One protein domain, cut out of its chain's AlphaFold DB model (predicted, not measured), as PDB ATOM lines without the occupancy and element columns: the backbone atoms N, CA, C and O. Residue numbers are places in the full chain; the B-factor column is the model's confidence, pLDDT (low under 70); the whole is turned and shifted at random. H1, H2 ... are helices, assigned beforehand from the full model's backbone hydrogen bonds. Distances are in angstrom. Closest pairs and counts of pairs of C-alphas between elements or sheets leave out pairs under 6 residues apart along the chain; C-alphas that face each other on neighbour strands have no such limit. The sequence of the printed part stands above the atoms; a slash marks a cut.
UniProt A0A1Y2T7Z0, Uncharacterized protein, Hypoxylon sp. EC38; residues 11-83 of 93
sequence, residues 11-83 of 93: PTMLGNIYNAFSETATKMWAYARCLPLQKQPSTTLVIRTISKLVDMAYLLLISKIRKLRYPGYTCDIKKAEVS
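AT A GLANCE: This is residues 11 to 83 of the 93 residues of an uncharacterized protein of Hypoxylon sp. EC38 (UniProt A0A1Y2T7Z0). Two long helices, H1 and H2, make a loose rod: the chain runs out along H1, turns through a loop whose residues 34 to 39 stick out at one end, and comes back along H2. Short H3 follows at the other end of H2, and the chain then folds back so that short H4 packs on H2. You will read 73 printed residues with four named helices, H1, H2, H3 and H4 in chain order, and no named strand: the class is all helix. The whole is loose, with a radius of gyration of the C-alphas of 15.3 A, and spans 49 by 22 by 20 A.

HOW THE PARTS SIT: Start at H1, residues 11 to 33, and compare it with H2, residues 43 to 62: they are near each other, with 13 pairs of C-alphas within 10 A but no pair within 8 A. Next look at H3, residues 64 to 69, which is close to H2 but not clearly touching; their closest C-alphas, of Leu 60 and Arg 66, are 7.7 A apart. H2 and H3 run the same way at a steep tilt of 54 degrees. H1 and H3 are apart. At H4, residues 79 to 83, find a touch with residues 54 to 58 of H2 alone, the closest C-alphas being those of Tyr 58 and Lys 79, 5.9 A apart. H4 only just touches H1, at residues 14 to 17 alone, with 3 pairs of C-alphas within 8 A; the closest are those of Ile 17 and Val 82, 7.2 A apart. In H1, H2, H3 and H4 every O i to N i+4 pair is within hydrogen-bond range.

IN THESE COORDINATES: Find C-alpha 11 at (20.887, -19.674, 0.093); from there H1 runs 32.7 A to C-alpha 33 at (49.582, -4.632, -4.169). H2 runs 28.9 A from Thr 43 to Ile 62, and H3 goes from Lys 64 to Arg 69. H4 goes from Lys 79 to C-alpha 83 at (32.341, -21.989, -8.455).

THE WHOLE: The C-alphas farthest apart, of Gln 38 and Gly 72, are 49.5 A apart. The printed part has no cut; the link H2 to H3 is tight, and the other two are short. In this model, confidence is under 70 at residues 64 to 68 and 70 to 75.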
ATOM      1  N   PRO A  11      20.523 -21.071   0.358       75.00
ATOM      2  CA  PRO A  11      20.887 -19.674   0.093       75.00
ATOM      3  C   PRO A  11      21.827 -19.060   1.137       75.00
ATOM      4  O   PRO A  11      22.805 -18.408   0.775       75.00
ATOM      5  N   THR A  12      21.572 -19.285   2.430       78.81
ATOM      6  CA  THR A  12      22.407 -18.757   3.524       78.81
ATOM      7  C   THR A  12      23.835 -19.283   3.428       78.81
ATOM      8  O   THR A  12      24.804 -18.544   3.576       78.81
ATOM      9  N   MET A  13      23.977 -20.573   3.141       77.56
ATOM     10  CA  MET A  13      25.277 -21.214   3.016       77.56
ATOM     11  C   MET A  13      26.034 -20.760   1.761       77.56
ATOM     12  O   MET A  13      27.226 -20.481   1.858       77.56
ATOM     13  N   LEU A  14      25.366 -20.629   0.609       80.00
ATOM     14  CA  LEU A  14      25.979 -20.058  -0.598       80.00
ATOM     15  C   LEU A  14      26.408 -18.600  -0.372       80.00
ATOM     16  O   LEU A  14      27.497 -18.214  -0.791       80.00
ATOM     17  N   GLY A  15      25.616 -17.818   0.368       83.25
ATOM     18  CA  GLY A  15      25.994 -16.473   0.811       83.25
ATOM     19  C   GLY A  15      27.243 -16.471   1.698       83.25
ATOM     20  O   GLY A  15      28.159 -15.679   1.478       83.25
ATOM     21  N   ASN A  16      27.342 -17.405   2.645       84.56
ATOM     22  CA  ASN A  16      28.535 -17.564   3.484       84.56
ATOM     23  C   ASN A  16      29.776 -17.949   2.659       84.56
ATOM     24  O   ASN A  16      30.861 -17.426   2.909       84.56
ATOM     25  N   ILE A  17      29.625 -18.829   1.662       85.12
ATOM     26  CA  ILE A  17      30.704 -19.216   0.738       85.12
ATOM     27  C   ILE A  17      31.152 -18.005  -0.095       85.12
ATOM     28  O   ILE A  17      32.348 -17.726  -0.171       85.12
ATOM     29  N   TYR A  18      30.206 -17.255  -0.667       87.75
ATOM     30  CA  TYR A  18      30.484 -16.037  -1.429       87.75
ATOM     31  C   TYR A  18      31.233 -14.991  -0.595       87.75
ATOM     32  O   TYR A  18      32.243 -14.441  -1.042       87.75
ATOM     33  N   ASN A  19      30.786 -14.748   0.638       87.44
ATOM     34  CA  ASN A  19      31.433 -13.799   1.542       87.44
ATOM     35  C   ASN A  19      32.863 -14.240   1.885       87.44
ATOM     36  O   ASN A  19      33.784 -13.425   1.829       87.44
ATOM     37  N   ALA A  20      33.076 -15.532   2.156       88.25
ATOM     38  CA  ALA A  20      34.406 -16.074   2.427       88.25
ATOM     39  C   ALA A  20      35.350 -15.939   1.216       88.25
ATOM     40  O   ALA A  20      36.518 -15.565   1.375       88.25
ATOM     41  N   PHE A  21      34.860 -16.194  -0.004       89.31
ATOM     42  CA  PHE A  21      35.646 -15.966  -1.220       89.31
ATOM     43  C   PHE A  21      35.940 -14.484  -1.450       89.31
ATOM     44  O   PHE A  21      37.075 -14.146  -1.780       89.31
ATOM     45  N   SER A  22      34.971 -13.600  -1.219       88.12
ATOM     46  CA  SER A  22      35.139 -12.149  -1.363       88.12
ATOM     47  C   SER A  22      36.176 -11.588  -0.391       88.12
ATOM     48  O   SER A  22      37.064 -10.831  -0.789       88.12
ATOM     49  N   GLU A  23      36.137 -12.010   0.872       89.19
ATOM     50  CA  GLU A  23      37.128 -11.618   1.874       89.19
ATOM     51  C   GLU A  23      38.530 -12.130   1.507       89.19
ATOM     52  O   GLU A  23      39.516 -11.394   1.586       89.19
ATOM     53  N   THR A  24      38.620 -13.379   1.041       90.25
ATOM     54  CA  THR A  24      39.883 -13.981   0.591       90.25
ATOM     55  C   THR A  24      40.457 -13.244  -0.619       90.25
ATOM     56  O   THR A  24      41.647 -12.930  -0.636       90.25
ATOM     57  N   ALA A  25      39.621 -12.918  -1.610       89.25
ATOM     58  CA  ALA A  25      40.020 -12.157  -2.790       89.25
ATOM     59  C   ALA A  25      40.510 -10.750  -2.413       89.25
ATOM     60  O   ALA A  25      41.558 -10.315  -2.885       89.25
ATOM     61  N   THR A  26      39.809 -10.081  -1.493       89.06
ATOM     62  CA  THR A  26      40.177  -8.749  -0.987       89.06
ATOM     63  C   THR A  26      41.543  -8.772  -0.307       89.06
ATOM     64  O   THR A  26      42.415  -7.961  -0.620       89.06
ATOM     65  N   LYS A  27      41.773  -9.747   0.583       90.25
ATOM     66  CA  LYS A  27      43.062  -9.942   1.263       90.25
ATOM     67  C   LYS A  27      44.184 -10.254   0.274       90.25
ATOM     68  O   LYS A  27      45.265  -9.679   0.380       90.25
ATOM     69  N   MET A  28      43.928 -11.129  -0.697       89.94
ATOM     70  CA  MET A  28      44.903 -11.499  -1.724       89.94
ATOM     71  C   MET A  28      45.299 -10.295  -2.582       89.94
ATOM     72  O   MET A  28      46.485 -10.095  -2.835       89.94
ATOM     73  N   TRP A  29      44.332  -9.471  -2.985       87.00
ATOM     74  CA  TRP A  29      44.584  -8.256  -3.753       87.00
ATOM     75  C   TRP A  29      45.361  -7.211  -2.947       87.00
ATOM     76  O   TRP A  29      46.358  -6.679  -3.437       87.00
ATOM     77  N   ALA A  30      44.964  -6.962  -1.695       89.69
ATOM     78  CA  ALA A  30      45.676  -6.042  -0.811       89.69
ATOM     79  C   ALA A  30      47.130  -6.492  -0.602       89.69
ATOM     80  O   ALA A  30      48.051  -5.687  -0.716       89.69
ATOM     81  N   TYR A  31      47.346  -7.793  -0.384       91.12
ATOM     82  CA  TYR A  31      48.684  -8.362  -0.251       91.12
ATOM     83  C   TYR A  31      49.503  -8.221  -1.538       91.12
ATOM     84  O   TYR A  31      50.633  -7.742  -1.490       91.12
ATOM     85  N   ALA A  32      48.931  -8.580  -2.691       89.81
ATOM     86  CA  ALA A  32      49.602  -8.484  -3.985       89.81
ATOM     87  C   ALA A  32      50.063  -7.052  -4.286       89.81
ATOM     88  O   ALA A  32      51.184  -6.853  -4.743       89.81
ATOM     89  N   ARG A  33      49.242  -6.047  -3.967       89.44
ATOM     90  CA  ARG A  33      49.582  -4.632  -4.169       89.44
ATOM     91  C   ARG A  33      50.717  -4.125  -3.283       89.44
ATOM     92  O   ARG A  33      51.406  -3.189  -3.676       89.44
ATOM     93  N   CYS A  34      50.913  -4.723  -2.113       93.12
ATOM     94  CA  CYS A  34      52.012  -4.374  -1.214       93.12
ATOM     95  C   CYS A  34      53.351  -5.011  -1.628       93.12
ATOM     96  O   CYS A  34      54.384  -4.699  -1.037       93.12
ATOM     97  N   LEU A  35      53.359  -5.907  -2.621       91.56
ATOM     98  CA  LEU A  35      54.582  -6.527  -3.121       91.56
ATOM     99  C   LEU A  35      55.268  -5.643  -4.178       91.56
ATOM    100  O   LEU A  35      54.587  -5.021  -5.001       91.56
ATOM    101  N   PRO A  36      56.617  -5.647  -4.231       94.31
ATOM    102  CA  PRO A  36      57.356  -5.084  -5.357       94.31
ATOM    103  C   PRO A  36      56.856  -5.666  -6.681       94.31
ATOM    104  O   PRO A  36      56.550  -6.855  -6.736       94.31
ATOM    105  N   LEU A  37      56.836  -4.869  -7.755       89.00
ATOM    106  CA  LEU A  37      56.248  -5.251  -9.051       89.00
ATOM    107  C   LEU A  37      56.739  -6.619  -9.566       89.00
ATOM    108  O   LEU A  37      55.956  -7.431 -10.039       89.00
ATOM    109  N   GLN A  38      58.030  -6.912  -9.388       92.38
ATOM    110  CA  GLN A  38      58.672  -8.170  -9.802       92.38
ATOM    111  C   GLN A  38      58.207  -9.401  -9.003       92.38
ATOM    112  O   GLN A  38      58.434 -10.533  -9.419       92.38
ATOM    113  N   LYS A  39      57.600  -9.184  -7.832       91.25
ATOM    114  CA  LYS A  39      57.090 -10.218  -6.925       91.25
ATOM    115  C   LYS A  39      55.565 -10.314  -6.939       91.25
ATOM    116  O   LYS A  39      55.021 -11.173  -6.247       91.25
ATOM    117  N   GLN A  40      54.872  -9.453  -7.685       91.81
ATOM    118  CA  GLN A  40      53.423  -9.547  -7.810       91.81
ATOM    119  C   GLN A  40      53.047 -10.840  -8.545       91.81
ATOM    120  O   GLN A  40      53.718 -11.230  -9.505       91.81
ATOM    121  N   PRO A  41      51.997 -11.545  -8.095       91.19
ATOM    122  CA  PRO A  41      51.588 -12.787  -8.723       91.19
ATOM    123  C   PRO A  41      51.085 -12.517 -10.142       91.19
ATOM    124  O   PRO A  41      50.319 -11.585 -10.379       91.19
ATOM    125  N   SER A  42      51.476 -13.370 -11.089       90.50
ATOM    126  CA  SER A  42      50.910 -13.305 -12.435       90.50
ATOM    127  C   SER A  42      49.419 -13.642 -12.406       90.50
ATOM    128  O   SER A  42      48.969 -14.471 -11.608       90.50
ATOM    129  N   THR A  43      48.653 -13.067 -13.332       86.31
ATOM    130  CA  THR A  43      47.217 -13.347 -13.472       86.31
ATOM    131  C   THR A  43      46.941 -14.850 -13.595       86.31
ATOM    132  O   THR A  43      46.024 -15.372 -12.963       86.31
ATOM    133  N   THR A  44      47.789 -15.588 -14.317       89.31
ATOM    134  CA  THR A  44      47.695 -17.052 -14.445       89.31
ATOM    135  C   THR A  44      47.842 -17.770 -13.102       89.31
ATOM    136  O   THR A  44      47.119 -18.733 -12.837       89.31
ATOM    137  N   LEU A  45      48.759 -17.325 -12.236       89.38
ATOM    138  CA  LEU A  45      48.932 -17.906 -10.904       89.38
ATOM    139  C   LEU A  45      47.714 -17.626 -10.013       89.38
ATOM    140  O   LEU A  45      47.266 -18.527  -9.303       89.38
ATOM    141  N   VAL A  46      47.150 -16.418 -10.094       88.69
ATOM    142  CA  VAL A  46      45.929 -16.037  -9.365       88.69
ATOM    143  C   VAL A  46      44.751 -16.916  -9.790       88.69
ATOM    144  O   VAL A  46      44.128 -17.547  -8.937       88.69
ATOM    145  N   ILE A  47      44.508 -17.060 -11.098       86.62
ATOM    146  CA  ILE A  47      43.432 -17.909 -11.636       86.62
ATOM    147  C   ILE A  47      43.589 -19.359 -11.157       86.62
ATOM    148  O   ILE A  47      42.651 -19.931 -10.606       86.62
ATOM    149  N   ARG A  48      44.787 -19.950 -11.289       90.31
ATOM    150  CA  ARG A  48      45.042 -21.333 -10.836       90.31
ATOM    151  C   ARG A  48      44.834 -21.506  -9.333       90.31
ATOM    152  O   ARG A  48      44.364 -22.556  -8.900       90.31
ATOM    153  N   THR A  49      45.203 -20.501  -8.545       90.94
ATOM    154  CA  THR A  49      45.022 -20.517  -7.088       90.94
ATOM    155  C   THR A  49      43.540 -20.494  -6.730       90.94
ATOM    156  O   THR A  49      43.106 -21.303  -5.914       90.94
ATOM    157  N   ILE A  50      42.749 -19.648  -7.393       89.25
ATOM    158  CA  ILE A  50      41.295 -19.578  -7.210       89.25
ATOM    159  C   ILE A  50      40.626 -20.899  -7.606       89.25
ATOM    160  O   ILE A  50      39.830 -21.423  -6.832       89.25
ATOM    161  N   SER A  51      40.989 -21.499  -8.746       88.69
ATOM    162  CA  SER A  51      40.441 -22.805  -9.147       88.69
ATOM    163  C   SER A  51      40.716 -23.891  -8.101       88.69
ATOM    164  O   SER A  51      39.805 -24.620  -7.713       88.69
ATOM    165  N   LYS A  52      41.949 -23.959  -7.576       91.50
ATOM    166  CA  LYS A  52      42.296 -24.892  -6.491       91.50
ATOM    167  C   LYS A  52      41.535 -24.599  -5.200       91.50
ATOM    168  O   LYS A  52      41.187 -25.527  -4.475       91.50
ATOM    169  N   LEU A  53      41.289 -23.327  -4.895       90.25
ATOM    170  CA  LEU A  53      40.532 -22.934  -3.713       90.25
ATOM    171  C   LEU A  53      39.071 -23.397  -3.812       90.25
ATOM    172  O   LEU A  53      38.546 -23.919  -2.831       90.25
ATOM    173  N   VAL A  54      38.447 -23.290  -4.990       88.94
ATOM    174  CA  VAL A  54      37.101 -23.834  -5.257       88.94
ATOM    175  C   VAL A  54      37.074 -25.348  -5.070       88.94
ATOM    176  O   VAL A  54      36.177 -25.862  -4.405       88.94
ATOM    177  N   ASP A  55      38.069 -26.064  -5.605       88.75
ATOM    178  CA  ASP A  55      38.184 -27.518  -5.439       88.75
ATOM    179  C   ASP A  55      38.266 -27.910  -3.960       88.75
ATOM    180  O   ASP A  55      37.536 -28.788  -3.500       88.75
ATOM    181  N   MET A  56      39.126 -27.228  -3.201       88.19
ATOM    182  CA  MET A  56      39.298 -27.481  -1.772       88.19
ATOM    183  C   MET A  56      38.042 -27.133  -0.976       88.19
ATOM    184  O   MET A  56      37.632 -27.918  -0.125       88.19
ATOM    185  N   ALA A  57      37.396 -26.002  -1.265       86.75
ATOM    186  CA  ALA A  57      36.143 -25.617  -0.622       86.75
ATOM    187  C   ALA A  57      35.051 -26.666  -0.870       86.75
ATOM    188  O   ALA A  57      34.408 -27.114   0.079       86.75
ATOM    189  N   TYR A  58      34.899 -27.122  -2.116       85.88
ATOM    190  CA  TYR A  58      33.963 -28.186  -2.465       85.88
ATOM    191  C   TYR A  58      34.262 -29.476  -1.694       85.88
ATOM    192  O   TYR A  58      33.378 -29.998  -1.016       85.88
ATOM    193  N   LEU A  59      35.510 -29.956  -1.723       85.62
ATOM    194  CA  LEU A  59      35.911 -31.172  -1.010       85.62
ATOM    195  C   LEU A  59      35.689 -31.063   0.498       85.62
ATOM    196  O   LEU A  59      35.228 -32.025   1.107       85.62
ATOM    197  N   LEU A  60      35.976 -29.908   1.101       83.00
ATOM    198  CA  LEU A  60      35.729 -29.669   2.520       83.00
ATOM    199  C   LEU A  60      34.242 -29.775   2.848       83.00
ATOM    200  O   LEU A  60      33.906 -30.431   3.834       83.00
ATOM    201  N   LEU A  61      33.373 -29.188   2.020       78.31
ATOM    202  CA  LEU A  61      31.920 -29.259   2.178       78.31
ATOM    203  C   LEU A  61      31.428 -30.708   2.078       78.31
ATOM    204  O   LEU A  61      30.753 -31.181   2.980       78.31
ATOM    205  N   ILE A  62      31.843 -31.465   1.060       78.19
ATOM    206  CA  ILE A  62      31.334 -32.831   0.855       78.19
ATOM    207  C   ILE A  62      32.075 -33.920   1.653       78.19
ATOM    208  O   ILE A  62      31.699 -35.096   1.586       78.19
ATOM    209  N   SER A  63      33.144 -33.570   2.379       78.62
ATOM    210  CA  SER A  63      34.056 -34.553   2.975       78.62
ATOM    211  C   SER A  63      33.360 -35.513   3.946       78.62
ATOM    212  O   SER A  63      32.580 -35.127   4.820       78.62
ATOM    213  N   LYS A  64      33.720 -36.801   3.848       64.38
ATOM    214  CA  LYS A  64      33.241 -37.860   4.757       64.38
ATOM    215  C   LYS A  64      33.602 -37.582   6.218       64.38
ATOM    216  O   LYS A  64      32.832 -37.928   7.102       64.38
ATOM    217  N   ILE A  65      34.733 -36.917   6.466       68.81
ATOM    218  CA  ILE A  65      35.161 -36.505   7.812       68.81
ATOM    219  C   ILE A  65      34.138 -35.549   8.434       68.81
ATOM    220  O   ILE A  65      33.840 -35.661   9.618       68.81
ATOM    221  N   ARG A  66      33.547 -34.646   7.640       69.12
ATOM    222  CA  ARG A  66      32.483 -33.757   8.114       69.12
ATOM    223  C   ARG A  66      31.208 -34.520   8.439       69.12
ATOM    224  O   ARG A  66      30.659 -34.315   9.511       69.12
ATOM    225  N   LYS A  67      30.812 -35.456   7.574       68.62
ATOM    226  CA  LYS A  67      29.668 -36.356   7.816       68.62
ATOM    227  C   LYS A  67      29.840 -37.202   9.081       68.62
ATOM    228  O   LYS A  67      28.882 -37.420   9.805       68.62
ATOM    229  N   LEU A  68      31.062 -37.663   9.357       67.69
ATOM    230  CA  LEU A  68      31.388 -38.425  10.567       67.69
ATOM    231  C   LEU A  68      31.406 -37.551  11.825       67.69
ATOM    232  O   LEU A  68      31.002 -38.002  12.890       67.69
ATOM    233  N   ARG A  69      31.887 -36.308  11.710       72.31
ATOM    234  CA  ARG A  69      31.943 -35.357  12.827       72.31
ATOM    235  C   ARG A  69      30.562 -34.805  13.194       72.31
ATOM    236  O   ARG A  69      30.362 -34.445  14.348       72.31
ATOM    237  N   TYR A  70      29.641 -34.746  12.234       69.81
ATOM    238  CA  TYR A  70      28.301 -34.186  12.394       69.81
ATOM    239  C   TYR A  70      27.252 -35.185  11.877       69.81
ATOM    240  O   TYR A  70      26.897 -35.153  10.694       69.81
ATOM    241  N   PRO A  71      26.794 -36.116  12.735       67.31
ATOM    242  CA  PRO A  71      25.732 -37.062  12.392       67.31
ATOM    243  C   PRO A  71      24.460 -36.291  12.010       67.31
ATOM    244  O   PRO A  71      23.998 -35.487  12.806       67.31
ATOM    245  N   GLY A  72      23.926 -36.507  10.801       64.06
ATOM    246  CA  GLY A  72      22.802 -35.726  10.242       64.06
ATOM    247  C   GLY A  72      23.201 -34.766   9.112       64.06
ATOM    248  O   GLY A  72      22.358 -34.348   8.319       64.06
ATOM    249  N   TYR A  73      24.502 -34.503   8.939       65.75
ATOM    250  CA  TYR A  73      25.008 -33.625   7.885       65.75
ATOM    251  C   TYR A  73      24.708 -34.162   6.476       65.75
ATOM    252  O   TYR A  73      25.366 -35.078   5.965       65.75
ATOM    253  N   THR A  74      23.746 -33.532   5.810       63.72
ATOM    254  CA  THR A  74      23.520 -33.673   4.370       63.72
ATOM    255  C   THR A  74      24.180 -32.496   3.662       63.72
ATOM    256  O   THR A  74      24.217 -31.401   4.196       63.72
ATOM    257  N   CYS A  75      24.787 -32.715   2.495       64.75
ATOM    258  CA  CYS A  75      25.312 -31.638   1.657       64.75
ATOM    259  C   CYS A  75      25.110 -31.989   0.196       64.75
ATOM    260  O   CYS A  75      25.814 -32.856  -0.320       64.75
ATOM    261  N   ASP A  76      24.127 -31.333  -0.422       70.38
ATOM    262  CA  ASP A  76      23.760 -31.501  -1.833       70.38
ATOM    263  C   ASP A  76      24.183 -30.290  -2.677       70.38
ATOM    264  O   ASP A  76      23.513 -29.884  -3.618       70.38
ATOM    265  N   ILE A  77      25.306 -29.665  -2.306       75.62
ATOM    266  CA  ILE A  77      25.906 -28.606  -3.118       75.62
ATOM    267  C   ILE A  77      26.725 -29.243  -4.236       75.62
ATOM    268  O   ILE A  77      27.568 -30.115  -4.006       75.62
ATOM    269  N   LYS A  78      26.549 -28.740  -5.453       82.50
ATOM    270  CA  LYS A  78      27.362 -29.063  -6.622       82.50
ATOM    271  C   LYS A  78      28.570 -28.137  -6.694       82.50
ATOM    272  O   LYS A  78      28.507 -26.949  -6.388       82.50
ATOM    273  N   LYS A  79      29.680 -28.652  -7.223       82.00
ATOM    274  CA  LYS A  79      30.895 -27.859  -7.475       82.00
ATOM    275  C   LYS A  79      30.620 -26.594  -8.306       82.00
ATOM    276  O   LYS A  79      31.245 -25.566  -8.070       82.00
ATOM    277  N   ALA A  80      29.678 -26.664  -9.249       83.19
ATOM    278  CA  ALA A  80      29.267 -25.523 -10.064       83.19
ATOM    279  C   ALA A  80      28.703 -24.365  -9.221       83.19
ATOM    280  O   ALA A  80      29.022 -23.212  -9.490       83.19
ATOM    281  N   GLU A  81      27.938 -24.665  -8.171       82.75
ATOM    282  CA  GLU A  81      27.365 -23.654  -7.276       82.75
ATOM    283  C   GLU A  81      28.457 -22.995  -6.426       82.75
ATOM    284  O   GLU A  81      28.484 -21.776  -6.295       82.75
ATOM    285  N   VAL A  82      29.436 -23.774  -5.946       82.25
ATOM    286  CA  VAL A  82      30.622 -23.230  -5.254       82.25
ATOM    287  C   VAL A  82      31.449 -22.349  -6.194       82.25
ATOM    288  O   VAL A  82      31.921 -21.289  -5.796       82.25
ATOM    289  N   SER A  83      31.613 -22.767  -7.450       84.38
ATOM    290  CA  SER A  83      32.341 -21.989  -8.455       84.38
ATOM    291  C   SER A  83      31.636 -20.676  -8.798       84.38
ATOM    292  O   SER A  83      32.316 -19.694  -9.082       84.38
TER     293      SER A  83